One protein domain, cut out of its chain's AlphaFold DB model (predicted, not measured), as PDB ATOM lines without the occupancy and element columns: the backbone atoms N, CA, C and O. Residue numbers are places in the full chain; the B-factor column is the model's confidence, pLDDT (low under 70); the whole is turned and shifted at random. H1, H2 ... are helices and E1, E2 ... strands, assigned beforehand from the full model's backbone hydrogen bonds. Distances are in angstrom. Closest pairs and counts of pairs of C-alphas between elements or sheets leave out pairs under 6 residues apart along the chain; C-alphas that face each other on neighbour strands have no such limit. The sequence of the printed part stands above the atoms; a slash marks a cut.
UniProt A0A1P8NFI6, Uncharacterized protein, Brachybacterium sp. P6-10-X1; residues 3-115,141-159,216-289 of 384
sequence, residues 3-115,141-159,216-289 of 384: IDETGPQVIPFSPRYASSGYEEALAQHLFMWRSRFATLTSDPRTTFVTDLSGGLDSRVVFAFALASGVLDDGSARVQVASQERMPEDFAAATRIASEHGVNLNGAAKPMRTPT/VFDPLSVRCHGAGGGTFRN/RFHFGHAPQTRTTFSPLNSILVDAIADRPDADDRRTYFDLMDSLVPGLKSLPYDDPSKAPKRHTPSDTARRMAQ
ATOM      1  N   ILE A   3     122.518 183.201 209.212       53.97
ATOM      2  CA  ILE A   3     122.891 184.433 209.900       53.97
ATOM      3  C   ILE A   3     124.299 184.758 209.437       53.97
ATOM      4  O   ILE A   3     125.211 183.956 209.641       53.97
ATOM      5  N   ASP A   4     124.451 185.918 208.815       71.81
ATOM      6  CA  ASP A   4     125.741 186.487 208.446       71.81
ATOM      7  C   ASP A   4     125.907 187.870 209.090       71.81
ATOM      8  O   ASP A   4     125.133 188.266 209.965       71.81
ATOM      9  N   GLU A   5     126.948 188.593 208.684       65.69
ATOM     10  CA  GLU A   5     127.282 189.927 209.193       65.69
ATOM     11  C   GLU A   5     126.159 190.959 208.976       65.69
ATOM     12  O   GLU A   5     126.144 191.991 209.643       65.69
ATOM     13  N   THR A   6     125.188 190.678 208.098       76.50
ATOM     14  CA  THR A   6     124.030 191.546 207.827       76.50
ATOM     15  C   THR A   6     122.798 191.215 208.674       76.50
ATOM     16  O   THR A   6     121.802 191.935 208.619       76.50
ATOM     17  N   GLY A   7     122.858 190.155 209.488       69.56
ATOM     18  CA  GLY A   7     121.765 189.712 210.349       69.56
ATOM     19  C   GLY A   7     121.075 188.425 209.869       69.56
ATOM     20  O   GLY A   7     121.602 187.691 209.028       69.56
ATOM     21  N   PRO A   8     119.911 188.080 210.453       59.41
ATOM     22  CA  PRO A   8     119.201 186.850 210.128       59.41
ATOM     23  C   PRO A   8     118.511 186.945 208.764       59.41
ATOM     24  O   PRO A   8     117.516 187.641 208.588       59.41
ATOM     25  N   GLN A   9     119.001 186.162 207.812       62.81
ATOM     26  CA  GLN A   9     118.387 185.935 206.514       62.81
ATOM     27  C   GLN A   9     117.491 184.691 206.580       62.81
ATOM     28  O   GLN A   9     117.937 183.559 206.836       62.81
ATOM     29  N   VAL A  10     116.193 184.862 206.322       61.28
ATOM     30  CA  VAL A  10     115.287 183.728 206.103       61.28
ATOM     31  C   VAL A  10     115.574 183.175 204.716       61.28
ATOM     32  O   VAL A  10     114.949 183.556 203.736       61.28
ATOM     33  N   ILE A  11     116.537 182.261 204.626       61.47
ATOM     34  CA  ILE A  11     116.672 181.425 203.435       61.47
ATOM     35  C   ILE A  11     115.466 180.481 203.441       61.47
ATOM     36  O   ILE A  11     115.362 179.685 204.389       61.47
ATOM     37  N   PRO A  12     114.556 180.560 202.445       49.25
ATOM     38  CA  PRO A  12     113.514 179.563 202.283       49.25
ATOM     39  C   PRO A  12     114.199 178.206 202.262       49.25
ATOM     40  O   PRO A  12     115.203 178.045 201.563       49.25
ATOM     41  N   PHE A  13     113.709 177.245 203.045       47.53
ATOM     42  CA  PHE A  13     114.189 175.877 202.911       47.53
ATOM     43  C   PHE A  13     113.852 175.434 201.488       47.53
ATOM     44  O   PHE A  13     112.719 175.080 201.181       47.53
ATOM     45  N   SER A  14     114.821 175.575 200.588       44.09
ATOM     46  CA  SER A  14     114.654 175.184 199.208       44.09
ATOM     47  C   SER A  14     114.653 173.663 199.218       44.09
ATOM     48  O   SER A  14     115.627 173.076 199.706       44.09
ATOM     49  N   PRO A  15     113.625 172.998 198.673       48.94
ATOM     50  CA  PRO A  15     113.623 171.555 198.487       48.94
ATOM     51  C   PRO A  15     114.623 171.134 197.394       48.94
ATOM     52  O   PRO A  15     114.397 170.167 196.680       48.94
ATOM     53  N   ARG A  16     115.801 171.780 197.309       39.94
ATOM     54  CA  ARG A  16     117.008 171.231 196.667       39.94
ATOM     55  C   ARG A  16     117.389 169.846 197.222       39.94
ATOM     56  O   ARG A  16     118.273 169.205 196.679       39.94
ATOM     57  N   TYR A  17     116.693 169.392 198.265       46.19
ATOM     58  CA  TYR A  17     116.697 168.052 198.830       46.19
ATOM     59  C   TYR A  17     115.403 167.275 198.535       46.19
ATOM     60  O   TYR A  17     114.910 166.548 199.395       46.19
ATOM     61  N   ALA A  18     114.821 167.407 197.342       51.91
ATOM     62  CA  ALA A  18     113.934 166.373 196.817       51.91
ATOM     63  C   ALA A  18     114.789 165.115 196.599       51.91
ATOM     64  O   ALA A  18     115.271 164.855 195.502       51.91
ATOM     65  N   SER A  19     115.078 164.401 197.689       59.03
ATOM     66  CA  SER A  19     115.883 163.188 197.682       59.03
ATOM     67  C   SER A  19     115.306 162.229 196.645       59.03
ATOM     68  O   SER A  19     114.109 161.910 196.681       59.03
ATOM     69  N   SER A  20     116.153 161.759 195.740       69.31
ATOM     70  CA  SER A  20     115.771 160.886 194.631       69.31
ATOM     71  C   SER A  20     115.173 159.553 195.111       69.31
ATOM     72  O   SER A  20     114.365 158.944 194.410       69.31
ATOM     73  N   GLY A  21     115.477 159.134 196.349       85.19
ATOM     74  CA  GLY A  21     115.005 157.884 196.943       85.19
ATOM     75  C   GLY A  21     114.966 157.881 198.474       85.19
ATOM     76  O   GLY A  21     115.522 158.762 199.129       85.19
ATOM     77  N   TYR A  22     114.344 156.840 199.039       89.81
ATOM     78  CA  TYR A  22     114.272 156.590 200.487       89.81
ATOM     79  C   TYR A  22     115.645 156.659 201.176       89.81
ATOM     80  O   TYR A  22     115.780 157.281 202.225       89.81
ATOM     81  N   GLU A  23     116.675 156.047 200.580       90.50
ATOM     82  CA  GLU A  23     118.012 155.991 201.191       90.50
ATOM     83  C   GLU A  23     118.664 157.363 201.282       90.50
ATOM     84  O   GLU A  23     119.316 157.664 202.272       90.50
ATOM     85  N   GLU A  24     118.466 158.211 200.275       88.62
ATOM     86  CA  GLU A  24     118.999 159.568 200.279       88.62
ATOM     87  C   GLU A  24     118.263 160.442 201.309       88.62
ATOM     88  O   GLU A  24     118.908 161.183 202.049       88.62
ATOM     89  N   ALA A  25     116.936 160.300 201.431       89.88
ATOM     90  CA  ALA A  25     116.157 160.973 202.475       89.88
ATOM     91  C   ALA A  25     116.633 160.565 203.879       89.88
ATOM     92  O   ALA A  25     116.867 161.410 204.747       89.88
ATOM     93  N   LEU A  26     116.824 159.258 204.090       92.50
ATOM     94  CA  LEU A  26     117.332 158.701 205.340       92.50
ATOM     95  C   LEU A  26     118.765 159.172 205.622       92.50
ATOM     96  O   LEU A  26     119.062 159.569 206.749       92.50
ATOM     97  N   ALA A  27     119.627 159.198 204.603       92.50
ATOM     98  CA  ALA A  27     120.996 159.691 204.703       92.50
ATOM     99  C   ALA A  27     121.039 161.149 205.160       92.50
ATOM    100  O   ALA A  27     121.754 161.492 206.103       92.50
ATOM    101  N   GLN A  28     120.239 162.005 204.524       91.06
ATOM    102  CA  GLN A  28     120.139 163.423 204.859       91.06
ATOM    103  C   GLN A  28     119.581 163.631 206.269       91.06
ATOM    104  O   GLN A  28     120.115 164.440 207.030       91.06
ATOM    105  N   HIS A  29     118.543 162.877 206.643       93.81
ATOM    106  CA  HIS A  29     117.984 162.903 207.989       93.81
ATOM    107  C   HIS A  29     119.039 162.540 209.039       93.81
ATOM    108  O   HIS A  29     119.239 163.298 209.991       93.81
ATOM    109  N   LEU A  30     119.732 161.412 208.859       95.88
ATOM    110  CA  LEU A  30     120.778 160.945 209.768       95.88
ATOM    111  C   LEU A  30     121.926 161.946 209.843       95.88
ATOM    112  O   LEU A  30     122.309 162.339 210.943       95.88
ATOM    113  N   PHE A  31     122.429 162.421 208.704       94.75
ATOM    114  CA  PHE A  31     123.496 163.417 208.659       94.75
ATOM    115  C   PHE A  31     123.121 164.676 209.449       94.75
ATOM    116  O   PHE A  31     123.882 165.116 210.316       94.75
ATOM    117  N   MET A  32     121.928 165.233 209.214       94.62
ATOM    118  CA  MET A  32     121.481 166.442 209.907       94.62
ATOM    119  C   MET A  32     121.258 166.243 211.393       94.62
ATOM    120  O   MET A  32     121.744 167.046 212.192       94.62
ATOM    121  N   TRP A  33     120.555 165.190 211.796       95.94
ATOM    122  CA  TRP A  33     120.262 164.985 213.208       95.94
ATOM    123  C   TRP A  33     121.486 164.539 214.007       95.94
ATOM    124  O   TRP A  33     121.648 164.998 215.137       95.94
ATOM    125  N   ARG A  34     122.413 163.779 213.408       96.81
ATOM    126  CA  ARG A  34     123.724 163.506 214.020       96.81
ATOM    127  C   ARG A  34     124.556 164.778 214.149       96.81
ATOM    128  O   ARG A  34     125.148 164.987 215.198       96.81
ATOM    129  N   SER A  35     124.564 165.654 213.141       95.56
ATOM    130  CA  SER A  35     125.296 166.934 213.191       95.56
ATOM    131  C   SER A  35     124.733 167.873 214.263       95.56
ATOM    132  O   SER A  35     125.478 168.458 215.051       95.56
ATOM    133  N   ARG A  36     123.401 167.972 214.366       95.12
ATOM    134  CA  ARG A  36     122.719 168.725 215.433       95.12
ATOM    135  C   ARG A  36     123.059 168.171 216.811       95.12
ATOM    136  O   ARG A  36     123.407 168.943 217.694       95.12
ATOM    137  N   PHE A  37     123.006 166.851 216.986       95.62
ATOM    138  CA  PHE A  37     123.356 166.235 218.263       95.62
ATOM    139  C   PHE A  37     124.837 166.443 218.609       95.62
ATOM    140  O   PHE A  37     125.135 166.871 219.716       95.62
ATOM    141  N   ALA A  38     125.746 166.268 217.642       94.88
ATOM    142  CA  ALA A  38     127.177 166.544 217.800       94.88
ATOM    143  C   ALA A  38     127.462 168.007 218.184       94.88
ATOM    144  O   ALA A  38     128.372 168.284 218.959       94.88
ATOM    145  N   THR A  39     126.668 168.952 217.672       94.75
ATOM    146  CA  THR A  39     126.745 170.372 218.062       94.75
ATOM    147  C   THR A  39     126.374 170.577 219.529       94.75
ATOM    148  O   THR A  39     126.976 171.399 220.206       94.75
ATOM    149  N   LEU A  40     125.373 169.846 220.027       93.25
ATOM    150  CA  LEU A  40     124.951 169.941 221.423       93.25
ATOM    151  C   LEU A  40     125.966 169.276 222.359       93.25
ATOM    152  O   LEU A  40     126.232 169.801 223.439       93.25
ATOM    153  N   THR A  41     126.534 168.133 221.963       92.88
ATOM    154  CA  THR A  41     127.480 167.371 222.795       92.88
ATOM    155  C   THR A  41     128.890 167.960 222.817       92.88
ATOM    156  O   THR A  41     129.643 167.648 223.746       92.88
ATOM    157  N   SER A  42     129.249 168.815 221.849       91.69
ATOM    158  CA  SER A  42     130.551 169.491 221.806       91.69
ATOM    159  C   SER A  42     130.723 170.547 222.901       91.69
ATOM    160  O   SER A  42     131.855 170.820 223.300       91.69
ATOM    161  N   ASP A  43     129.629 171.107 223.429       90.06
ATOM    162  CA  ASP A  43     129.678 171.975 224.604       90.06
ATOM    163  C   ASP A  43     129.611 171.119 225.887       90.06
ATOM    164  O   ASP A  43     128.589 170.473 226.156       90.06
ATOM    165  N   PRO A  44     130.669 171.095 226.719       88.75
ATOM    166  CA  PRO A  44     130.695 170.292 227.942       88.75
ATOM    167  C   PRO A  44     129.678 170.761 228.992       88.75
ATOM    168  O   PRO A  44     129.384 170.023 229.931       88.75
ATOM    169  N   ARG A  45     129.115 171.968 228.847       88.25
ATOM    170  CA  ARG A  45     128.074 172.497 229.734       88.25
ATOM    171  C   ARG A  45     126.690 171.957 229.391       88.25
ATOM    172  O   ARG A  45     125.781 172.135 230.205       88.25
ATOM    173  N   THR A  46     126.493 171.348 228.224       91.12
ATOM    174  CA  THR A  46     125.191 170.792 227.849       91.12
ATOM    175  C   THR A  46     124.869 169.578 228.711       91.12
ATOM    176  O   THR A  46     125.670 168.650 228.835       91.12
ATOM    177  N   THR A  47     123.673 169.577 229.294       92.75
ATOM    178  CA  THR A  47     123.110 168.427 230.002       92.75
ATOM    179  C   THR A  47     121.974 167.819 229.196       92.75
ATOM    180  O   THR A  47     121.264 168.517 228.469       92.75
ATOM    181  N   PHE A  48     121.802 166.509 229.332       93.81
ATOM    182  CA  PHE A  48     120.837 165.740 228.563       93.81
ATOM    183  C   PHE A  48     119.947 164.918 229.487       93.81
ATOM    184  O   PHE A  48     120.423 164.240 230.400       93.81
ATOM    185  N   VAL A  49     118.651 164.930 229.197       94.56
ATOM    186  CA  VAL A  49     117.700 163.937 229.699       94.56
ATOM    187  C   VAL A  49     117.143 163.197 228.495       94.56
ATOM    188  O   VAL A  49     116.374 163.771 227.725       94.56
ATOM    189  N   THR A  50     117.540 161.941 228.327       95.38
ATOM    190  CA  THR A  50     117.127 161.093 227.206       95.38
ATOM    191  C   THR A  50     116.040 160.136 227.655       95.38
ATOM    192  O   THR A  50     116.241 159.359 228.584       95.38
ATOM    193  N   ASP A  51     114.887 160.183 226.995       95.56
ATOM    194  CA  ASP A  51     113.779 159.280 227.300       95.56
ATOM    195  C   ASP A  51     114.039 157.875 226.742       95.56
ATOM    196  O   ASP A  51     114.358 157.728 225.562       95.56
ATOM    197  N   LEU A  52     113.833 156.843 227.564       97.19
ATOM    198  CA  LEU A  52     113.837 155.443 227.140       97.19
ATOM    199  C   LEU A  52     112.596 154.708 227.662       97.19
ATOM    200  O   LEU A  52     112.284 154.724 228.854       97.19
ATOM    201  N   SER A  53     111.893 154.035 226.756       96.69
ATOM    202  CA  SER A  53     110.753 153.163 227.054       96.69
ATOM    203  C   SER A  53     110.801 151.913 226.167       96.69
ATOM    204  O   SER A  53     111.738 151.744 225.384       96.69
ATOM    205  N   GLY A  54     109.797 151.038 226.254       95.25
ATOM    206  CA  GLY A  54     109.704 149.871 225.379       95.25
ATOM    207  C   GLY A  54     109.265 150.194 223.949       95.25
ATOM    208  O   GLY A  54     109.421 149.340 223.077       95.25
ATOM    209  N   GLY A  55     108.782 151.414 223.692       95.06
ATOM    210  CA  GLY A  55     108.270 151.864 222.395       95.06
ATOM    211  C   GLY A  55     109.335 152.144 221.323       95.06
ATOM    212  O   GLY A  55     110.533 152.139 221.582       95.06
ATOM    213  N   LEU A  56     108.883 152.399 220.090       94.88
ATOM    214  CA  LEU A  56     109.741 152.679 218.924       94.88
ATOM    215  C   LEU A  56     110.371 154.083 218.988       94.88
ATOM    216  O   LEU A  56     111.574 154.255 218.811       94.88
ATOM    217  N   ASP A  57     109.535 155.073 219.284       94.62
ATOM    218  CA  ASP A  57     109.826 156.503 219.396       94.62
ATOM    219  C   ASP A  57     111.043 156.818 220.288       94.62
ATOM    220  O   ASP A  57     112.006 157.458 219.861       94.62
ATOM    221  N   SER A  58     111.020 156.346 221.537       95.81
ATOM    222  CA  SER A  58     112.071 156.600 222.529       95.81
ATOM    223  C   SER A  58     113.387 155.898 222.175       95.81
ATOM    224  O   SER A  58     114.457 156.473 222.372       95.81
ATOM    225  N   ARG A  59     113.333 154.709 221.560       96.88
ATOM    226  CA  ARG A  59     114.533 153.983 221.114       96.88
ATOM    227  C   ARG A  59     115.304 154.701 220.025       96.88
ATOM    228  O   ARG A  59     116.526 154.662 220.058       96.88
ATOM    229  N   VAL A  60     114.633 155.361 219.079       96.56
ATOM    230  CA  VAL A  60     115.338 156.144 218.048       96.56
ATOM    231  C   VAL A  60     116.187 157.225 218.706       96.56
ATOM    232  O   VAL A  60     117.350 157.413 218.359       96.56
ATOM    233  N   VAL A  61     115.630 157.920 219.693       95.69
ATOM    234  CA  VAL A  61     116.340 159.002 220.375       95.69
ATOM    235  C   VAL A  61     117.449 158.475 221.283       95.69
ATOM    236  O   VAL A  61     118.543 159.039 221.300       95.69
ATOM    237  N   PHE A  62     117.208 157.356 221.967       97.12
ATOM    238  CA  PHE A  62     118.253 156.625 222.674       97.12
ATOM    239  C   PHE A  62     119.393 156.199 221.735       97.12
ATOM    240  O   PHE A  62     120.556 156.367 222.090       97.12
ATOM    241  N   ALA A  63     119.084 155.751 220.513       97.44
ATOM    242  CA  ALA A  63     120.080 155.381 219.512       97.44
ATOM    243  C   ALA A  63     120.978 156.565 219.122       97.44
ATOM    244  O   ALA A  63     122.188 156.401 219.016       97.44
ATOM    245  N   PHE A  64     120.413 157.769 218.962       97.19
ATOM    246  CA  PHE A  64     121.205 158.983 218.727       97.19
ATOM    247  C   PHE A  64     122.140 159.299 219.898       97.19
ATOM    248  O   PHE A  64     123.302 159.636 219.670       97.19
ATOM    249  N   ALA A  65     121.651 159.176 221.136       95.50
ATOM    250  CA  ALA A  65     122.471 159.400 222.323       95.50
ATOM    251  C   ALA A  65     123.617 158.379 222.401       95.50
ATOM    252  O   ALA A  65     124.775 158.778 222.508       95.50
ATOM    253  N   LEU A  66     123.329 157.085 222.252       95.31
ATOM    254  CA  LEU A  66     124.348 156.036 222.304       95.31
ATOM    255  C   LEU A  66     125.377 156.181 221.168       95.31
ATOM    256  O   LEU A  66     126.574 156.230 221.423       95.31
ATOM    257  N   ALA A  67     124.927 156.385 219.925       95.31
ATOM    258  CA  ALA A  67     125.801 156.530 218.755       95.31
ATOM    259  C   ALA A  67     126.687 157.791 218.765       95.31
ATOM    260  O   ALA A  67     127.555 157.948 217.902       95.31
ATOM    261  N   SER A  68     126.442 158.723 219.689       93.38
ATOM    262  CA  SER A  68     127.278 159.908 219.893       93.38
ATOM    263  C   SER A  68     128.421 159.691 220.889       93.38
ATOM    264  O   SER A  68     129.296 160.547 220.984       93.38
ATOM    265  N   GLY A  69     128.381 158.603 221.665       92.12
ATOM    266  CA  GLY A  69     129.298 158.346 222.778       92.12
ATOM    267  C   GLY A  69     129.009 159.153 224.051       92.12
ATOM    268  O   GLY A  69     129.699 158.970 225.048       92.12
ATOM    269  N   VAL A  70     127.980 160.016 224.076       91.06
ATOM    270  CA  VAL A  70     127.655 160.841 225.262       91.06
ATOM    271  C   VAL A  70     127.223 160.011 226.481       91.06
ATOM    272  O   VAL A  70     127.193 160.522 227.594       91.06
ATOM    273  N   LEU A  71     126.846 158.744 226.281       91.12
ATOM    274  CA  LEU A  71     126.501 157.821 227.367       91.12
ATOM    275  C   LEU A  71     127.730 157.105 227.952       91.12
ATOM    276  O   LEU A  71     127.683 156.696 229.109       91.12
ATOM    277  N   ASP A  72     128.818 157.012 227.182       85.31
ATOM    278  CA  ASP A  72     130.034 156.267 227.535       85.31
ATOM    279  C   ASP A  72     131.153 157.176 228.059       85.31
ATOM    280  O   ASP A  72     132.137 156.702 228.622       85.31
ATOM    281  N   ASP A  73     131.020 158.496 227.901       76.31
ATOM    282  CA  ASP A  73     132.058 159.476 228.247       76.31
ATOM    283  C   ASP A  73     132.290 159.644 229.766       76.31
ATOM    284  O   ASP A  73     133.079 160.492 230.188       76.31
ATOM    285  N   GLY A  74     131.593 158.856 230.597       69.31
ATOM    286  CA  GLY A  74     131.655 158.897 232.060       69.31
ATOM    287  C   GLY A  74     131.171 160.219 232.660       69.31
ATOM    288  O   GLY A  74     131.260 160.425 233.874       69.31
ATOM    289  N   SER A  75     130.666 161.139 231.835       70.25
ATOM    290  CA  SER A  75     130.279 162.460 232.282       70.25
ATOM    291  C   SER A  75     128.939 162.392 233.005       70.25
ATOM    292  O   SER A  75     127.950 161.809 232.557       70.25
ATOM    293  N   ALA A  76     128.852 163.082 234.139       80.88
ATOM    294  CA  ALA A  76     127.608 163.208 234.887       80.88
ATOM    295  C   ALA A  76     126.565 164.102 234.175       80.88
ATOM    296  O   ALA A  76     125.626 164.566 234.826       80.88
ATOM    297  N   ARG A  77     126.699 164.366 232.863       89.25
ATOM    298  CA  ARG A  77     125.856 165.305 232.108       89.25
ATOM    299  C   ARG A  77     124.633 164.663 231.459       89.25
ATOM    300  O   ARG A  77     123.715 165.393 231.103       89.25
ATOM    301  N   VAL A  78     124.553 163.331 231.394       92.12
ATOM    302  CA  VAL A  78     123.392 162.616 230.830       92.12
ATOM    303  C   VAL A  78     122.606 161.856 231.894       92.12
ATOM    304  O   VAL A  78     123.167 161.288 232.833       92.12
ATOM    305  N   GLN A  79     121.282 161.895 231.785       94.69
ATOM    306  CA  GLN A  79     120.350 161.035 232.505       94.69
ATOM    307  C   GLN A  79     119.499 160.299 231.473       94.69
ATOM    308  O   GLN A  79     118.877 160.940 230.625       94.69
ATOM    309  N   VAL A  80     119.427 158.972 231.561       95.62
ATOM    310  CA  VAL A  80     118.448 158.191 230.795       95.62
ATOM    311  C   VAL A  80     117.227 157.967 231.675       95.62
ATOM    312  O   VAL A  80     117.323 157.332 232.722       95.62
ATOM    313  N   ALA A  81     116.097 158.554 231.296       95.38
ATOM    314  CA  ALA A  81     114.875 158.562 232.086       95.38
ATOM    315  C   ALA A  81     113.876 157.526 231.558       95.38
ATOM    316  O   ALA A  81     113.580 157.488 230.363       95.38
ATOM    317  N   SER A  82     113.308 156.733 232.464       96.25
ATOM    318  CA  SER A  82     112.234 155.787 232.174       96.25
ATOM    319  C   SER A  82     111.150 155.830 233.250       96.25
ATOM    320  O   SER A  82     111.375 156.266 234.379       96.25
ATOM    321  N   GLN A  83     109.939 155.415 232.890       93.62
ATOM    322  CA  GLN A  83     108.752 155.589 233.716       93.62
ATOM    323  C   GLN A  83     108.391 154.298 234.464       93.62
ATOM    324  O   GLN A  83     107.687 153.449 233.931       93.62
ATOM    325  N   GLU A  84     108.798 154.198 235.729       94.88
ATOM    326  CA  GLU A  84     108.609 153.009 236.583       94.88
ATOM    327  C   GLU A  84     107.142 152.603 236.782       94.88
ATOM    328  O   GLU A  84     106.839 151.424 236.942       94.88
ATOM    329  N   ARG A  85     106.201 153.556 236.715       93.75
ATOM    330  CA  ARG A  85     104.760 153.262 236.854       93.75
ATOM    331  C   ARG A  85     104.137 152.556 235.640       93.75
ATOM    332  O   ARG A  85     102.944 152.273 235.677       93.75
ATOM    333  N   MET A  86     104.897 152.358 234.562       94.19
ATOM    334  CA  MET A  86     104.488 151.626 233.359       94.19
ATOM    335  C   MET A  86     105.343 150.352 233.277       94.19
ATOM    336  O   MET A  86     106.416 150.388 232.672       94.19
ATOM    337  N   PRO A  87     104.944 149.255 233.946       96.00
ATOM    338  CA  PRO A  87     105.845 148.140 234.232       96.00
ATOM    339  C   PRO A  87     106.382 147.451 232.974       96.00
ATOM    340  O   PRO A  87     107.563 147.113 232.933       96.00
ATOM    341  N   GLU A  88     105.572 147.292 231.927       96.69
ATOM    342  CA  GLU A  88     105.992 146.674 230.664       96.69
ATOM    343  C   GLU A  88     107.009 147.550 229.917       96.69
ATOM    344  O   GLU A  88     108.060 147.069 229.483       96.69
ATOM    345  N   ASP A  89     106.736 148.856 229.827       95.38
ATOM    346  CA  ASP A  89     107.650 149.845 229.249       95.38
ATOM    347  C   ASP A  89     108.971 149.908 230.024       95.38
ATOM    348  O   ASP A  89     110.046 149.927 229.420       95.38
ATOM    349  N   PHE A  90     108.896 149.936 231.355       97.56
ATOM    350  CA  PHE A  90     110.062 150.015 232.226       97.56
ATOM    351  C   PHE A  90     110.904 148.738 232.167       97.56
ATOM    352  O   PHE A  90     112.131 148.813 232.111       97.56
ATOM    353  N   ALA A  91     110.273 147.562 232.104       97.75
ATOM    354  CA  ALA A  91     110.969 146.290 231.942       97.75
ATOM    355  C   ALA A  91     111.715 146.218 230.602       97.75
ATOM    356  O   ALA A  91     112.881 145.815 230.565       97.75
ATOM    357  N   ALA A  92     111.081 146.647 229.507       97.69
ATOM    358  CA  ALA A  92     111.728 146.727 228.200       97.69
ATOM    359  C   ALA A  92     112.897 147.729 228.208       97.69
ATOM    360  O   ALA A  92     114.005 147.376 227.803       97.69
ATOM    361  N   ALA A  93     112.691 148.936 228.745       97.75
ATOM    362  CA  ALA A  93     113.744 149.942 228.893       97.75
ATOM    363  C   ALA A  93     114.927 149.432 229.728       97.75
ATOM    364  O   ALA A  93     116.075 149.652 229.355       97.75
ATOM    365  N   THR A  94     114.658 148.718 230.824       97.94
ATOM    366  CA  THR A  94     115.687 148.151 231.709       97.94
ATOM    367  C   THR A  94     116.556 147.141 230.969       97.94
ATOM    368  O   THR A  94     117.779 147.171 231.102       97.94
ATOM    369  N   ARG A  95     115.951 146.276 230.144       97.69
ATOM    370  CA  ARG A  95     116.700 145.320 229.313       97.69
ATOM    371  C   ARG A  95     117.565 146.026 228.275       97.69
ATOM    372  O   ARG A  95     118.727 145.673 228.138       97.69
ATOM    373  N   ILE A  96     117.019 147.036 227.593       97.88
ATOM    374  CA  ILE A  96     117.770 147.834 226.611       97.88
ATOM    375  C   ILE A  96     118.960 148.526 227.277       97.88
ATOM    376  O   ILE A  96     120.077 148.453 226.780       97.88
ATOM    377  N   ALA A  97     118.729 149.173 228.417       96.56
ATOM    378  CA  ALA A  97     119.774 149.870 229.148       96.56
ATOM    379  C   ALA A  97     120.869 148.902 229.627       96.56
ATOM    380  O   ALA A  97     122.048 149.192 229.459       96.56
ATOM    381  N   SER A  98     120.483 147.723 230.130       96.44
ATOM    382  CA  SER A  98     121.420 146.685 230.586       96.44
ATOM    383  C   SER A  98     122.302 146.149 229.456       96.44
ATOM    384  O   SER A  98     123.507 146.027 229.645       96.44
ATOM    385  N   GLU A  99     121.725 145.887 228.277       97.19
ATOM    386  CA  GLU A  99     122.463 145.420 227.090       97.19
ATOM    387  C   GLU A  99     123.566 146.403 226.667       97.19
ATOM    388  O   GLU A  99     124.609 146.005 226.155       97.19
ATOM    389  N   HIS A 100     123.348 147.697 226.910       95.31
ATOM    390  CA  HIS A 100     124.267 148.767 226.532       95.31
ATOM    391  C   HIS A 100     125.053 149.353 227.715       95.31
ATOM    392  O   HIS A 100     125.701 150.380 227.552       95.31
ATOM    393  N   GLY A 101     125.005 148.738 228.904       94.06
ATOM    394  CA  GLY A 101     125.759 149.205 230.076       94.06
ATOM    395  C   GLY A 101     125.321 150.573 230.623       94.06
ATOM    396  O   GLY A 101     126.108 151.266 231.263       94.06
ATOM    397  N   VAL A 102     124.072 150.977 230.381       94.12
ATOM    398  CA  VAL A 102     123.528 152.286 230.764       94.12
ATOM    399  C   VAL A 102     122.667 152.174 232.021       94.12
ATOM    400  O   VAL A 102     121.805 151.305 232.132       94.12
ATOM    401  N   ASN A 103     122.828 153.121 232.945       92.38
ATOM    402  CA  ASN A 103     121.972 153.221 234.127       92.38
ATOM    403  C   ASN A 103     120.711 154.048 233.839       92.38
ATOM    404  O   ASN A 103     120.790 155.207 233.417       92.38
ATOM    405  N   LEU A 104     119.543 153.474 234.133       94.75
ATOM    406  CA  LEU A 104     118.274 154.201 234.127       94.75
ATOM    407  C   LEU A 104     118.104 155.042 235.386       94.75
ATOM    408  O   LEU A 104     118.582 154.685 236.457       94.75
ATOM    409  N   ASN A 105     117.368 156.144 235.248       94.19
ATOM    410  CA  ASN A 105     116.910 156.987 236.349       94.19
ATOM    411  C   ASN A 105     118.043 157.431 237.289       94.19
ATOM    412  O   ASN A 105     117.845 157.595 238.490       94.19
ATOM    413  N   GLY A 106     119.231 157.680 236.722       88.75
ATOM    414  CA  GLY A 106     120.356 158.272 237.444       88.75
ATOM    415  C   GLY A 106     120.026 159.660 238.006       88.75
ATOM    416  O   GLY A 106     118.930 160.189 237.811       88.75
ATOM    417  N   ALA A 107     120.995 160.279 238.687       87.38
ATOM    418  CA  ALA A 107     120.798 161.569 239.347       87.38
ATOM    419  C   ALA A 107     120.163 162.616 238.414       87.38
ATOM    420  O   ALA A 107     120.637 162.833 237.289       87.38
ATOM    421  N   ALA A 108     119.104 163.261 238.913       82.62
ATOM    422  CA  ALA A 108     118.367 164.287 238.192       82.62
ATOM    423  C   ALA A 108     119.304 165.408 237.737       82.62
ATOM    424  O   ALA A 108     120.137 165.889 238.510       82.62
ATOM    425  N   LYS A 109     119.160 165.837 236.479       83.31
ATOM    426  CA  LYS A 109     119.958 166.949 235.961       83.31
ATOM    427  C   LYS A 109     119.368 168.283 236.409       83.31
ATOM    428  O   LYS A 109     118.147 168.453 236.360       83.31
ATOM    429  N   PRO A 110     120.205 169.214 236.896       66.25
ATOM    430  CA  PRO A 110     119.720 170.483 237.400       66.25
ATOM    431  C   PRO A 110     119.120 171.290 236.250       66.25
ATOM    432  O   PRO A 110     119.802 171.604 235.281       66.25
ATOM    433  N   MET A 111     117.853 171.673 236.385       66.00
ATOM    434  CA  MET A 111     117.312 172.774 235.595       66.00
ATOM    435  C   MET A 111     117.927 174.069 236.133       66.00
ATOM    436  O   MET A 111     117.820 174.347 237.331       66.00
ATOM    437  N   ARG A 112     118.620 174.819 235.272       67.75
ATOM    438  CA  ARG A 112     119.563 175.858 235.713       67.75
ATOM    439  C   ARG A 112     118.893 177.080 236.341       67.75
ATOM    440  O   ARG A 112     119.331 177.524 237.399       67.75
ATOM    441  N   THR A 113     117.785 177.556 235.769       77.06
ATOM    442  CA  THR A 113     117.220 178.865 236.138       77.06
ATOM    443  C   THR A 113     115.718 178.777 236.420       77.06
ATOM    444  O   THR A 113     114.927 178.714 235.484       77.06
ATOM    445  N   PRO A 114     115.277 178.745 237.689       78.62
ATOM    446  CA  PRO A 114     113.892 179.004 238.076       78.62
ATOM    447  C   PRO A 114     113.321 180.300 237.486       78.62
ATOM    448  O   PRO A 114     114.051 181.267 237.289       78.62
ATOM    449  N   THR A 115     112.013 180.330 237.238       81.69
ATOM    450  CA  THR A 115     111.277 181.540 236.826       81.69
ATOM    451  C   THR A 115     110.258 181.949 237.890       81.69
ATOM    452  O   THR A 115     109.906 181.128 238.741       81.69
ATOM    453  N   VAL A 141     113.108 179.255 233.393       82.19
ATOM    454  CA  VAL A 141     113.445 179.967 232.164       82.19
ATOM    455  C   VAL A 141     113.937 178.951 231.135       82.19
ATOM    456  O   VAL A 141     114.521 177.924 231.488       82.19
ATOM    457  N   PHE A 142     113.686 179.241 229.862       85.25
ATOM    458  CA  PHE A 142     114.225 178.463 228.757       85.25
ATOM    459  C   PHE A 142     115.757 178.395 228.858       85.25
ATOM    460  O   PHE A 142     116.423 179.427 228.884       85.25
ATOM    461  N   ASP A 143     116.306 177.182 228.912       85.69
ATOM    462  CA  ASP A 143     117.747 176.939 228.972       85.69
ATOM    463  C   ASP A 143     118.206 176.207 227.696       85.69
ATOM    464  O   ASP A 143     117.836 175.042 227.488       85.69
ATOM    465  N   PRO A 144     119.020 176.850 226.840       88.06
ATOM    466  CA  PRO A 144     119.519 176.243 225.609       88.06
ATOM    467  C   PRO A 144     120.422 175.025 225.855       88.06
ATOM    468  O   PRO A 144     120.530 174.161 224.989       88.06
ATOM    469  N   LEU A 145     121.036 174.927 227.037       89.38
ATOM    470  CA  LEU A 145     121.996 173.887 227.402       89.38
ATOM    471  C   LEU A 145     121.378 172.757 228.246       89.38
ATOM    472  O   LEU A 145     122.088 171.830 228.636       89.38
ATOM    473  N   SER A 146     120.076 172.811 228.537       90.62
ATOM    474  CA  SER A 146     119.326 171.715 229.164       90.62
ATOM    475  C   SER A 146     118.450 171.032 228.118       90.62
ATOM    476  O   SER A 146     117.329 171.462 227.839       90.62
ATOM    477  N   VAL A 147     118.964 169.958 227.519       93.06
ATOM    478  CA  VAL A 147     118.340 169.291 226.373       93.06
ATOM    479  C   VAL A 147     117.520 168.087 226.829       93.06
ATOM    480  O   VAL A 147     118.035 167.146 227.432       93.06
ATOM    481  N   ARG A 148     116.230 168.066 226.484       93.81
ATOM    482  CA  ARG A 148     115.400 166.855 226.565       93.81
ATOM    483  C   ARG A 148     115.461 166.127 225.228       93.81
ATOM    484  O   ARG A 148     114.972 166.646 224.227       93.81
ATOM    485  N   CYS A 149     116.008 164.921 225.200       95.38
ATOM    486  CA  CYS A 149     115.943 164.058 224.031       95.38
ATOM    487  C   CYS A 149     114.633 163.266 224.111       95.38
ATOM    488  O   CYS A 149     114.500 162.348 224.922       95.38
ATOM    489  N   HIS A 150     113.653 163.655 223.295       92.19
ATOM    490  CA  HIS A 150     112.280 163.170 223.386       92.19
ATOM    491  C   HIS A 150     111.843 162.460 222.103       92.19
ATOM    492  O   HIS A 150     111.869 163.042 221.016       92.19
ATOM    493  N   GLY A 151     111.383 161.214 222.252       83.94
ATOM    494  CA  GLY A 151     110.923 160.350 221.159       83.94
ATOM    495  C   GLY A 151     109.641 160.796 220.456       83.94
ATOM    496  O   GLY A 151     109.230 160.145 219.505       83.94
ATOM    497  N   ALA A 152     109.003 161.887 220.891       81.31
ATOM    498  CA  ALA A 152     107.809 162.400 220.230       81.31
ATOM    499  C   ALA A 152     107.978 162.539 218.716       81.31
ATOM    500  O   ALA A 152     109.071 162.780 218.205       81.31
ATOM    501  N   GLY A 153     106.844 162.467 218.025       79.44
ATOM    502  CA  GLY A 153     106.782 162.625 216.581       79.44
ATOM    503  C   GLY A 153     106.632 161.323 215.828       79.44
ATOM    504  O   GLY A 153     106.387 161.359 214.637       79.44
ATOM    505  N   GLY A 154     106.612 160.166 216.490       78.06
ATOM    506  CA  GLY A 154     106.256 158.935 215.798       78.06
ATOM    507  C   GLY A 154     104.878 158.983 215.131       78.06
ATOM    508  O   GLY A 154     104.591 158.261 214.179       78.06
ATOM    509  N   GLY A 155     103.983 159.835 215.637       79.12
ATOM    510  CA  GLY A 155     102.685 160.085 215.027       79.12
ATOM    511  C   GLY A 155     102.692 160.975 213.781       79.12
ATOM    512  O   GLY A 155     101.700 160.973 213.065       79.12
ATOM    513  N   THR A 156     103.772 161.710 213.496       78.31
ATOM    514  CA  THR A 156     103.840 162.585 212.313       78.31
ATOM    515  C   THR A 156     103.820 161.775 211.036       78.31
ATOM    516  O   THR A 156     103.161 162.164 210.082       78.31
ATOM    517  N   PHE A 157     104.517 160.645 211.013       78.94
ATOM    518  CA  PHE A 157     104.646 159.868 209.799       78.94
ATOM    519  C   PHE A 157     103.712 158.668 209.714       78.94
ATOM    520  O   PHE A 157     103.417 158.242 208.602       78.94
ATOM    521  N   ARG A 158     103.203 158.177 210.851       81.75
ATOM    522  CA  ARG A 158     102.281 157.042 210.874       81.75
ATOM    523  C   ARG A 158     100.925 157.375 210.271       81.75
ATOM    524  O   ARG A 158     100.346 158.421 210.566       81.75
ATOM    525  N   ASN A 159     100.331 156.409 209.579       76.69
ATOM    526  CA  ASN A 159      98.911 156.482 209.232       76.69
ATOM    527  C   ASN A 159      98.028 156.153 210.451       76.69
ATOM    528  O   ASN A 159      97.563 155.028 210.654       76.69
ATOM    529  N   ARG A 216     101.224 168.943 216.301       87.25
ATOM    530  CA  ARG A 216     101.697 170.310 216.533       87.25
ATOM    531  C   ARG A 216     101.351 170.798 217.934       87.25
ATOM    532  O   ARG A 216     102.240 171.269 218.630       87.25
ATOM    533  N   PHE A 217     100.110 170.638 218.393       86.88
ATOM    534  CA  PHE A 217      99.736 171.108 219.731       86.88
ATOM    535  C   PHE A 217     100.235 170.174 220.837       86.88
ATOM    536  O   PHE A 217     100.805 170.627 221.831       86.88
ATOM    537  N   HIS A 218     100.105 168.857 220.655       86.81
ATOM    538  CA  HIS A 218     100.480 167.896 221.692       86.81
ATOM    539  C   HIS A 218     101.989 167.857 221.952       86.81
ATOM    540  O   HIS A 218     102.399 167.792 223.110       86.81
ATOM    541  N   PHE A 219     102.821 167.943 220.912       86.56
ATOM    542  CA  PHE A 219     104.280 167.854 221.039       86.56
ATOM    543  C   PHE A 219     105.010 169.180 220.798       86.56
ATOM    544  O   PHE A 219     106.160 169.305 221.211       86.56
ATOM    545  N   GLY A 220     104.363 170.184 220.201       85.75
ATOM    546  CA  GLY A 220     104.958 171.505 219.976       85.75
ATOM    547  C   GLY A 220     104.964 172.419 221.201       85.75
ATOM    548  O   GLY A 220     105.714 173.388 221.201       85.75
ATOM    549  N   HIS A 221     104.217 172.105 222.269       84.44
ATOM    550  CA  HIS A 221     104.248 172.891 223.512       84.44
ATOM    551  C   HIS A 221     105.580 172.747 224.276       84.44
ATOM    552  O   HIS A 221     106.084 173.712 224.846       84.44
ATOM    553  N   ALA A 222     106.181 171.551 224.295       85.38
ATOM    554  CA  ALA A 222     107.407 171.309 225.055       85.38
ATOM    555  C   ALA A 222     108.603 172.125 224.516       85.38
ATOM    556  O   ALA A 222     109.248 172.792 225.328       85.38
ATOM    557  N   PRO A 223     108.856 172.190 223.190       88.81
ATOM    558  CA  PRO A 223     109.871 173.070 222.609       88.81
ATOM    559  C   PRO A 223     109.723 174.564 222.938       88.81
ATOM    560  O   PRO A 223     110.719 175.277 222.883       88.81
ATOM    561  N   GLN A 224     108.530 175.044 223.319       87.12
ATOM    562  CA  GLN A 224     108.328 176.442 223.744       87.12
ATOM    563  C   GLN A 224     108.911 176.735 225.133       87.12
ATOM    564  O   GLN A 224     109.135 177.888 225.486       87.12
ATOM    565  N   THR A 225     109.148 175.700 225.942       83.31
ATOM    566  CA  THR A 225     109.572 175.843 227.348       83.31
ATOM    567  C   THR A 225     110.931 175.221 227.641       83.31
ATOM    568  O   THR A 225     111.511 175.493 228.691       83.31
ATOM    569  N   ARG A 226     111.453 174.385 226.738       86.94
ATOM    570  CA  ARG A 226     112.763 173.742 226.880       86.94
ATOM    571  C   ARG A 226     113.357 173.353 225.531       86.94
ATOM    572  O   ARG A 226     112.629 172.978 224.609       86.94
ATOM    573  N   THR A 227     114.681 173.295 225.460       91.12
ATOM    574  CA  THR A 227     115.375 172.716 224.307       91.12
ATOM    575  C   THR A 227     115.042 171.236 224.183       91.12
ATOM    576  O   THR A 227     115.277 170.444 225.098       91.12
ATOM    577  N   THR A 228     114.475 170.853 223.039       92.81
ATOM    578  CA  THR A 228     114.044 169.479 222.780       92.81
ATOM    579  C   THR A 228     114.751 168.936 221.545       92.81
ATOM    580  O   THR A 228     114.605 169.471 220.449       92.81
ATOM    581  N   PHE A 229     115.491 167.842 221.712       95.12
ATOM    582  CA  PHE A 229     116.000 167.046 220.603       95.12
ATOM    583  C   PHE A 229     114.949 165.993 220.232       95.12
ATOM    584  O   PHE A 229     114.734 165.036 220.974       95.12
ATOM    585  N   SER A 230     114.256 166.199 219.109       93.88
ATOM    586  CA  SER A 230     113.139 165.353 218.662       93.88
ATOM    587  C   SER A 230     113.245 165.089 217.154       93.88
ATOM    588  O   SER A 230     112.590 165.762 216.357       93.88
ATOM    589  N   PRO A 231     114.096 164.134 216.732       94.12
ATOM    590  CA  PRO A 231     114.373 163.888 215.318       94.12
ATOM    591  C   PRO A 231     113.140 163.451 214.517       94.12
ATOM    592  O   PRO A 231     113.043 163.742 213.327       94.12
ATOM    593  N   LEU A 232     112.166 162.822 215.179       92.88
ATOM    594  CA  LEU A 232     110.915 162.357 214.577       92.88
ATOM    595  C   LEU A 232     109.850 163.467 214.424       92.88
ATOM    596  O   LEU A 232     108.837 163.258 213.761       92.88
ATOM    597  N   ASN A 233     110.071 164.661 214.984       89.12
ATOM    598  CA  ASN A 233     109.247 165.859 214.762       89.12
ATOM    599  C   ASN A 233     109.965 166.828 213.812       89.12
ATOM    600  O   ASN A 233     110.372 167.924 214.197       89.12
ATOM    601  N   SER A 234     110.182 166.404 212.568       87.69
ATOM    602  CA  SER A 234     111.019 167.130 211.610       87.69
ATOM    603  C   SER A 234     110.505 166.989 210.190       87.69
ATOM    604  O   SER A 234     110.261 165.874 209.749       87.69
ATOM    605  N   ILE A 235     110.545 168.066 209.406       86.75
ATOM    606  CA  ILE A 235     110.295 167.988 207.956       86.75
ATOM    607  C   ILE A 235     111.227 166.985 207.244       86.75
ATOM    608  O   ILE A 235     110.880 166.398 206.227       86.75
ATOM    609  N   LEU A 236     112.411 166.725 207.816       89.81
ATOM    610  CA  LEU A 236     113.339 165.706 207.310       89.81
ATOM    611  C   LEU A 236     112.814 164.270 207.453       89.81
ATOM    612  O   LEU A 236     113.217 163.416 206.675       89.81
ATOM    613  N   VAL A 237     111.980 163.964 208.458       89.81
ATOM    614  CA  VAL A 237     111.340 162.636 208.540       89.81
ATOM    615  C   VAL A 237     110.140 162.557 207.602       89.81
ATOM    616  O   VAL A 237     109.884 161.501 207.031       89.81
ATOM    617  N   ASP A 238     109.462 163.682 207.363       88.75
ATOM    618  CA  ASP A 238     108.370 163.757 206.391       88.75
ATOM    619  C   ASP A 238     108.871 163.426 204.978       88.75
ATOM    620  O   ASP A 238     108.238 162.643 204.279       88.75
ATOM    621  N   ALA A 239     110.067 163.894 204.599       87.25
ATOM    622  CA  ALA A 239     110.707 163.542 203.325       87.25
ATOM    623  C   ALA A 239     110.979 162.031 203.149       87.25
ATOM    624  O   ALA A 239     111.072 161.545 202.021       87.25
ATOM    625  N   ILE A 240     111.096 161.282 204.252       88.94
ATOM    626  CA  ILE A 240     111.218 159.818 204.232       88.94
ATOM    627  C   ILE A 240     109.831 159.188 204.121       88.94
ATOM    628  O   ILE A 240     109.617 158.293 203.307       88.94
ATOM    629  N   ALA A 241     108.901 159.636 204.961       85.56
ATOM    630  CA  ALA A 241     107.673 158.906 205.217       85.56
ATOM    631  C   ALA A 241     106.459 159.327 204.385       85.56
ATOM    632  O   ALA A 241     105.433 158.655 204.419       85.56
ATOM    633  N   ASP A 242     106.531 160.450 203.682       87.50
ATOM    634  CA  ASP A 242     105.484 160.883 202.747       87.50
ATOM    635  C   ASP A 242     105.642 160.232 201.373       87.50
ATOM    636  O   ASP A 242     104.847 160.467 200.469       87.50
ATOM    637  N   ARG A 243     106.674 159.404 201.201       83.69
ATOM    638  CA  ARG A 243     106.923 158.718 199.944       83.69
ATOM    639  C   ARG A 243     105.900 157.599 199.717       83.69
ATOM    640  O   ARG A 243     105.563 156.894 200.668       83.69
ATOM    641  N   PRO A 244     105.494 157.338 198.461       78.44
ATOM    642  CA  PRO A 244     104.582 156.238 198.143       78.44
ATOM    643  C   PRO A 244     105.096 154.852 198.562       78.44
ATOM    644  O   PRO A 244     104.302 153.957 198.833       78.44
ATOM    645  N   ASP A 245     106.420 154.669 198.607       75.44
ATOM    646  CA  ASP A 245     107.091 153.423 198.993       75.44
ATOM    647  C   ASP A 245     107.485 153.364 200.480       75.44
ATOM    648  O   ASP A 245     108.167 152.425 200.905       75.44
ATOM    649  N   ALA A 246     107.089 154.359 201.279       75.56
ATOM    650  CA  ALA A 246     107.434 154.414 202.690       75.56
ATOM    651  C   ALA A 246     106.698 153.337 203.502       75.56
ATOM    652  O   ALA A 246     105.480 153.187 203.440       75.56
ATOM    653  N   ASP A 247     107.457 152.632 204.339       83.94
ATOM    654  CA  ASP A 247     106.934 151.822 205.435       83.94
ATOM    655  C   ASP A 247     107.325 152.506 206.751       83.94
ATOM    656  O   ASP A 247     108.512 152.661 207.073       83.94
ATOM    657  N   ASP A 248     106.314 152.925 207.517       81.94
ATOM    658  CA  ASP A 248     106.482 153.601 208.804       81.94
ATOM    659  C   ASP A 248     107.403 152.816 209.738       81.94
ATOM    660  O   ASP A 248     108.297 153.379 210.373       81.94
ATOM    661  N   ARG A 249     107.214 151.492 209.815       88.19
ATOM    662  CA  ARG A 249     107.996 150.630 210.703       88.19
ATOM    663  C   ARG A 249     109.417 150.463 210.195       88.19
ATOM    664  O   ARG A 249     110.347 150.513 211.001       88.19
ATOM    665  N   ARG A 250     109.600 150.333 208.876       90.62
ATOM    666  CA  ARG A 250     110.937 150.313 208.264       90.62
ATOM    667  C   ARG A 250     111.737 151.549 208.663       90.62
ATOM    668  O   ARG A 250     112.891 151.402 209.037       90.62
ATOM    669  N   THR A 251     111.120 152.730 208.666       91.25
ATOM    670  CA  THR A 251     111.792 153.984 209.043       91.25
ATOM    671  C   THR A 251     112.363 153.943 210.460       91.25
ATOM    672  O   THR A 251     113.536 154.259 210.641       91.25
ATOM    673  N   TYR A 252     111.604 153.478 211.459       94.06
ATOM    674  CA  TYR A 252     112.147 153.303 212.815       94.06
ATOM    675  C   TYR A 252     113.312 152.316 212.852       94.06
ATOM    676  O   TYR A 252     114.331 152.577 213.489       94.06
ATOM    677  N   PHE A 253     113.146 151.164 212.201       95.25
ATOM    678  CA  PHE A 253     114.124 150.084 212.230       95.25
ATOM    679  C   PHE A 253     115.427 150.459 211.532       95.25
ATOM    680  O   PHE A 253     116.495 150.190 212.075       95.25
ATOM    681  N   ASP A 254     115.338 151.109 210.374       95.12
ATOM    682  CA  ASP A 254     116.501 151.577 209.635       95.12
ATOM    683  C   ASP A 254     117.190 152.721 210.392       95.12
ATOM    684  O   ASP A 254     118.411 152.694 210.499       95.12
ATOM    685  N   LEU A 255     116.461 153.659 211.018       95.44
ATOM    686  CA  LEU A 255     117.066 154.680 211.891       95.44
ATOM    687  C   LEU A 255     117.811 154.055 213.079       95.44
ATOM    688  O   LEU A 255     118.970 154.393 213.315       95.44
ATOM    689  N   MET A 256     117.166 153.137 213.811       96.88
ATOM    690  CA  MET A 256     117.779 152.468 214.963       96.88
ATOM    691  C   MET A 256     119.034 151.699 214.559       96.88
ATOM    692  O   MET A 256     120.078 151.926 215.153       96.88
ATOM    693  N   ASP A 257     118.967 150.845 213.536       96.75
ATOM    694  CA  ASP A 257     120.111 150.016 213.138       96.75
ATOM    695  C   ASP A 257     121.217 150.793 212.417       96.75
ATOM    696  O   ASP A 257     122.364 150.348 212.427       96.75
ATOM    697  N   SER A 258     120.906 151.937 211.799       97.00
ATOM    698  CA  SER A 258     121.940 152.829 211.254       97.00
ATOM    699  C   SER A 258     122.757 153.489 212.365       97.00
ATOM    700  O   SER A 258     123.909 153.849 212.158       97.00
ATOM    701  N   LEU A 259     122.162 153.690 213.540       97.19
ATOM    702  CA  LEU A 259     122.818 154.343 214.672       97.19
ATOM    703  C   LEU A 259     123.453 153.320 215.619       97.19
ATOM    704  O   LEU A 259     124.601 153.483 216.024       97.19
ATOM    705  N   VAL A 260     122.705 152.272 215.959       96.75
ATOM    706  CA  VAL A 260     123.059 151.222 216.917       96.75
ATOM    707  C   VAL A 260     122.566 149.877 216.363       96.75
ATOM    708  O   VAL A 260     121.422 149.482 216.617       96.75
ATOM    709  N   PRO A 261     123.397 149.160 215.586       95.25
ATOM    710  CA  PRO A 261     123.023 147.869 215.021       95.25
ATOM    711  C   PRO A 261     122.527 146.886 216.089       95.25
ATOM    712  O   PRO A 261     123.211 146.637 217.077       95.25
ATOM    713  N   GLY A 262     121.342 146.308 215.878       94.31
ATOM    714  CA  GLY A 262     120.752 145.312 216.779       94.31
ATOM    715  C   GLY A 262     119.770 145.885 217.802       94.31
ATOM    716  O   GLY A 262     118.955 145.128 218.333       94.31
ATOM    717  N   LEU A 263     119.737 147.208 218.008       96.25
ATOM    718  CA  LEU A 263     118.824 147.850 218.963       96.25
ATOM    719  C   LEU A 263     117.348 147.533 218.672       96.25
ATOM    720  O   LEU A 263     116.549 147.322 219.591       96.25
ATOM    721  N   LYS A 264     116.969 147.441 217.389       95.81
ATOM    722  CA  LYS A 264     115.586 147.119 217.001       95.81
ATOM    723  C   LYS A 264     115.143 145.714 217.410       95.81
ATOM    724  O   LYS A 264     113.947 145.433 217.364       95.81
ATOM    725  N   SER A 265     116.084 144.831 217.734       95.88
ATOM    726  CA  SER A 265     115.827 143.424 218.045       95.88
ATOM    727  C   SER A 265     115.607 143.169 219.529       95.88
ATOM    728  O   SER A 265     115.169 142.079 219.889       95.88
ATOM    729  N   LEU A 266     115.858 144.166 220.379       96.81
ATOM    730  CA  LEU A 266     115.605 144.063 221.810       96.81
ATOM    731  C   LEU A 266     114.093 144.061 222.122       96.81
ATOM    732  O   LEU A 266     113.315 144.651 221.366       96.81
ATOM    733  N   PRO A 267     113.651 143.435 223.232       94.75
ATOM    734  CA  PRO A 267     112.229 143.260 223.555       94.75
ATOM    735  C   PRO A 267     111.455 144.576 223.657       94.75
ATOM    736  O   PRO A 267     111.962 145.526 224.244       94.75
ATOM    737  N   TYR A 268     110.234 144.619 223.118       97.06
ATOM    738  CA  TYR A 268     109.298 145.756 223.179       97.06
ATOM    739  C   TYR A 268     108.311 145.629 224.338       97.06
ATOM    740  O   TYR A 268     108.109 144.533 224.853       97.06
ATOM    741  N   ASP A 269     107.701 146.752 224.725       95.56
ATOM    742  CA  ASP A 269     106.571 146.778 225.668       95.56
ATOM    743  C   ASP A 269     105.369 145.993 225.118       95.56
ATOM    744  O   ASP A 269     104.667 145.311 225.855       95.56
ATOM    745  N   ASP A 270     105.189 146.040 223.797       95.50
ATOM    746  CA  ASP A 270     104.229 145.235 223.050       95.50
ATOM    747  C   ASP A 270     104.965 144.431 221.960       95.50
ATOM    748  O   ASP A 270     105.512 145.028 221.021       95.50
ATOM    749  N   PRO A 271     104.962 143.085 222.028       93.88
ATOM    750  CA  PRO A 271     105.583 142.224 221.024       93.88
ATOM    751  C   PRO A 271     105.106 142.475 219.588       93.88
ATOM    752  O   PRO A 271     105.866 142.251 218.646       93.88
ATOM    753  N   SER A 272     103.888 142.991 219.387       93.50
ATOM    754  CA  SER A 272     103.348 143.312 218.059       93.50
ATOM    755  C   SER A 272     104.125 144.425 217.339       93.50
ATOM    756  O   SER A 272     104.007 144.580 216.116       93.50
ATOM    757  N   LYS A 273     104.929 145.206 218.074       92.56
ATOM    758  CA  LYS A 273     105.796 146.272 217.547       92.56
ATOM    759  C   LYS A 273     107.129 145.748 217.015       92.56
ATOM    760  O   LYS A 273     107.796 146.478 216.283       92.56
ATOM    761  N   ALA A 274     107.507 144.514 217.350       93.62
ATOM    762  CA  ALA A 274     108.779 143.937 216.943       93.62
ATOM    763  C   ALA A 274     108.902 143.828 215.408       93.62
ATOM    764  O   ALA A 274     107.900 143.627 214.704       93.62
ATOM    765  N   PRO A 275     110.121 143.959 214.854       92.94
ATOM    766  CA  PRO A 275     110.340 143.749 213.435       92.94
ATOM    767  C   PRO A 275     110.150 142.272 213.076       92.94
ATOM    768  O   PRO A 275     110.536 141.383 213.826       92.94
ATOM    769  N   LYS A 276     109.654 141.994 211.865       90.81
ATOM    770  CA  LYS A 276     109.653 140.621 211.323       90.81
ATOM    771  C   LYS A 276     111.070 140.102 211.048       90.81
ATOM    772  O   LYS A 276     111.303 138.900 211.062       90.81
ATOM    773  N   ARG A 277     112.005 141.008 210.734       89.50
ATOM    774  CA  ARG A 277     113.418 140.709 210.465       89.50
ATOM    775  C   ARG A 277     114.293 141.424 211.485       89.50
ATOM    776  O   ARG A 277     114.304 142.650 211.530       89.50
ATOM    777  N   HIS A 278     115.053 140.653 212.251       89.19
ATOM    778  CA  HIS A 278     115.901 141.158 213.332       89.19
ATOM    779  C   HIS A 278     117.270 141.668 212.858       89.19
ATOM    780  O   HIS A 278     117.893 142.500 213.508       89.19
ATOM    781  N   THR A 279     117.742 141.223 211.695       88.50
ATOM    782  CA  THR A 279     119.008 141.697 211.126       88.50
ATOM    783  C   THR A 279     118.864 143.106 210.538       88.50
ATOM    784  O   THR A 279     117.809 143.405 209.957       88.50
ATOM    785  N   PRO A 280     119.909 143.954 210.591       90.62
ATOM    786  CA  PRO A 280     119.934 145.221 209.862       90.62
ATOM    787  C   PRO A 280     119.610 145.046 208.376       90.62
ATOM    788  O   PRO A 280     119.945 144.018 207.776       90.62
ATOM    789  N   SER A 281     118.939 146.031 207.780       89.94
ATOM    790  CA  SER A 281     118.748 146.086 206.329       89.94
ATOM    791  C   SER A 281     120.058 146.490 205.637       89.94
ATOM    792  O   SER A 281     120.978 147.007 206.278       89.94
ATOM    793  N   ASP A 282     120.161 146.270 204.325       91.00
ATOM    794  CA  ASP A 282     121.304 146.775 203.549       91.00
ATOM    795  C   ASP A 282     121.373 148.303 203.573       91.00
ATOM    796  O   ASP A 282     122.460 148.870 203.675       91.00
ATOM    797  N   THR A 283     120.209 148.959 203.541       89.62
ATOM    798  CA  THR A 283     120.096 150.408 203.701       89.62
ATOM    799  C   THR A 283     120.701 150.836 205.036       89.62
ATOM    800  O   THR A 283     121.632 151.634 205.044       89.62
ATOM    801  N   ALA A 284     120.260 150.252 206.156       88.94
ATOM    802  CA  ALA A 284     120.765 150.606 207.483       88.94
ATOM    803  C   ALA A 284     122.283 150.395 207.609       88.94
ATOM    804  O   ALA A 284     122.993 151.253 208.127       88.94
ATOM    805  N   ARG A 285     122.813 149.291 207.056       90.88
ATOM    806  CA  ARG A 285     124.264 149.035 207.020       90.88
ATOM    807  C   ARG A 285     125.040 150.108 206.256       90.88
ATOM    808  O   ARG A 285     126.095 150.526 206.723       90.88
ATOM    809  N   ARG A 286     124.537 150.555 205.099       90.69
ATOM    810  CA  ARG A 286     125.155 151.658 204.340       90.69
ATOM    811  C   ARG A 286     125.101 152.965 205.123       90.69
ATOM    812  O   ARG A 286     126.097 153.675 205.213       90.69
ATOM    813  N   MET A 287     123.943 153.261 205.706       92.38
ATOM    814  CA  MET A 287     123.700 154.495 206.448       92.38
ATOM    815  C   MET A 287     124.497 154.581 207.756       92.38
ATOM    816  O   MET A 287     124.770 155.685 208.222       92.38
ATOM    817  N   ALA A 288     124.935 153.453 208.323       88.88
ATOM    818  CA  ALA A 288     125.783 153.434 209.515       88.88
ATOM    819  C   ALA A 288     127.118 154.182 209.346       88.88
ATOM    820  O   ALA A 288     127.677 154.666 210.328       88.88
ATOM    821  N   GLN A 289     127.588 154.336 208.102       87.44
ATOM    822  CA  GLN A 289     128.796 155.098 207.760       87.44
ATOM    823  C   GLN A 289     128.579 156.621 207.769       87.44
ATOM    824  O   GLN A 289     129.521 157.391 207.585       87.44
TER     825      GLN A 289
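AT A GLANCE: This is residues 3 to 115, 141 to 159 and 216 to 289 of the 384 residues of an uncharacterized protein of Brachybacterium sp. P6-10-X1 (UniProt A0A1P8NFI6). A small parallel sheet has H2 and the end of the long H1 over one face; H7 packs on H2 on the side away from the sheet, and the first part of H1 runs on past the sheet to where H6 and H8 pack on it. H3 sits near H2 and only grazes the sheet, while residues 4 to 10 stick out from the body. The printed part has 206 residues with eight named helices and five named strands, in the order E1 H1 E2 H2 E3 H3 E4 H4 H5 E5 H6 H7 H8; four strands make the parallel sheet E3 E2 E4 E5. The class is mixed, helices and strands, with under half of the residues in named elements. The whole is compact, with a radius of gyration of the C-alphas of 17.2 A and spans of 51 by 47 by 33 A.

IN THESE COORDINATES: E1 is residues 7 to 9, and H1, residues 22 to 41, begins at C-alpha 22 at (114.272, 156.590, 200.487) and is 28.1 A long. E2 is residues 47 to 51, 13.3 A long, and H2 is residues 56 to 67, 16.5 A. E3 is residues 78 to 81, and H3, residues 87 to 99, is 18.3 A long. E4 is residues 146 to 149, its C-alpha 146 at (119.326, 171.715, 229.164). H4 is residues 154 to 157, H5 residues 216 to 220, E5 residues 227 to 229 and H6 residues 235 to 241. H7, residues 248 to 259, is 17.4 A long, and H8, residues 282 to 287, ends at C-alpha 287 at (123.700, 154.495, 206.448).

HOW THE PARTS SIT: E3 and E5 are the edge strands of the sheet, whose strands' lines turn by 74 degrees from edge to edge. E3 and E2 are parallel, with N 79 and O 48 at 2.9 A; E2 and E4 are parallel, with N 149 and O 49 at 2.8 A; E4 and E5 are parallel, with N 229 and O 148 at 2.8 A; these N and O pairs are within hydrogen-bond range. E2, H2 and E3 form a strand-helix-strand unit, two parallel neighbour strands joined through a helix, with a right-handed crossover. H1 and H2 are on the same face of the sheet, two layers, at heights of 11.5 A and 7.5 A over the sheet. H2 runs along the strands, at 16 degrees to E2 on the local plane. H1 and H2 only just touch, with 3 pairs of C-alphas within 8 A, the closest those of Arg 34 and Phe 64 at 7.0 A. H2 touches H7 at a shallow tilt of 16 degrees, the same way, the closest C-alphas being those of Val 60 and Met 256 at 5.4 A. H1 touches H6 with residues 22 to 29 alone, the C-alphas of Ala 25 and Ile 240 coming closest at 5.4 A. H7 touches H8 at a steep tilt of 55 degrees, with the C-alphas of Ser 258 and Ala 284 closest at 4.5 A. H4 touches H6, the closest C-alphas being those of Phe 157 and Ala 241 at 5.6 A. H5 touches no helix, and E1 pairs with no named strand. Every O i to N i+4 pair is within hydrogen-bond range in H1, H3, H5, H7 and H8, against 7 of 8 in H2 and 2 of 3 in H6; H4 is too short for such a pair.

THE WHOLE: The two C-alphas farthest apart are those of Thr 6 and Pro 271, at 54.3 A. Residues 116 to 140 and 160 to 215 are not printed, with gaps of 5.4 A and 15.9 A between the C-alphas across the cuts. Of the links that are printed whole, E1 to H1 and H7 to H8 are long. The mean pLDDT of the printed part is 87.6, and residues 3, 5, 7 to 20, 74 and 110 to 112 are under 70.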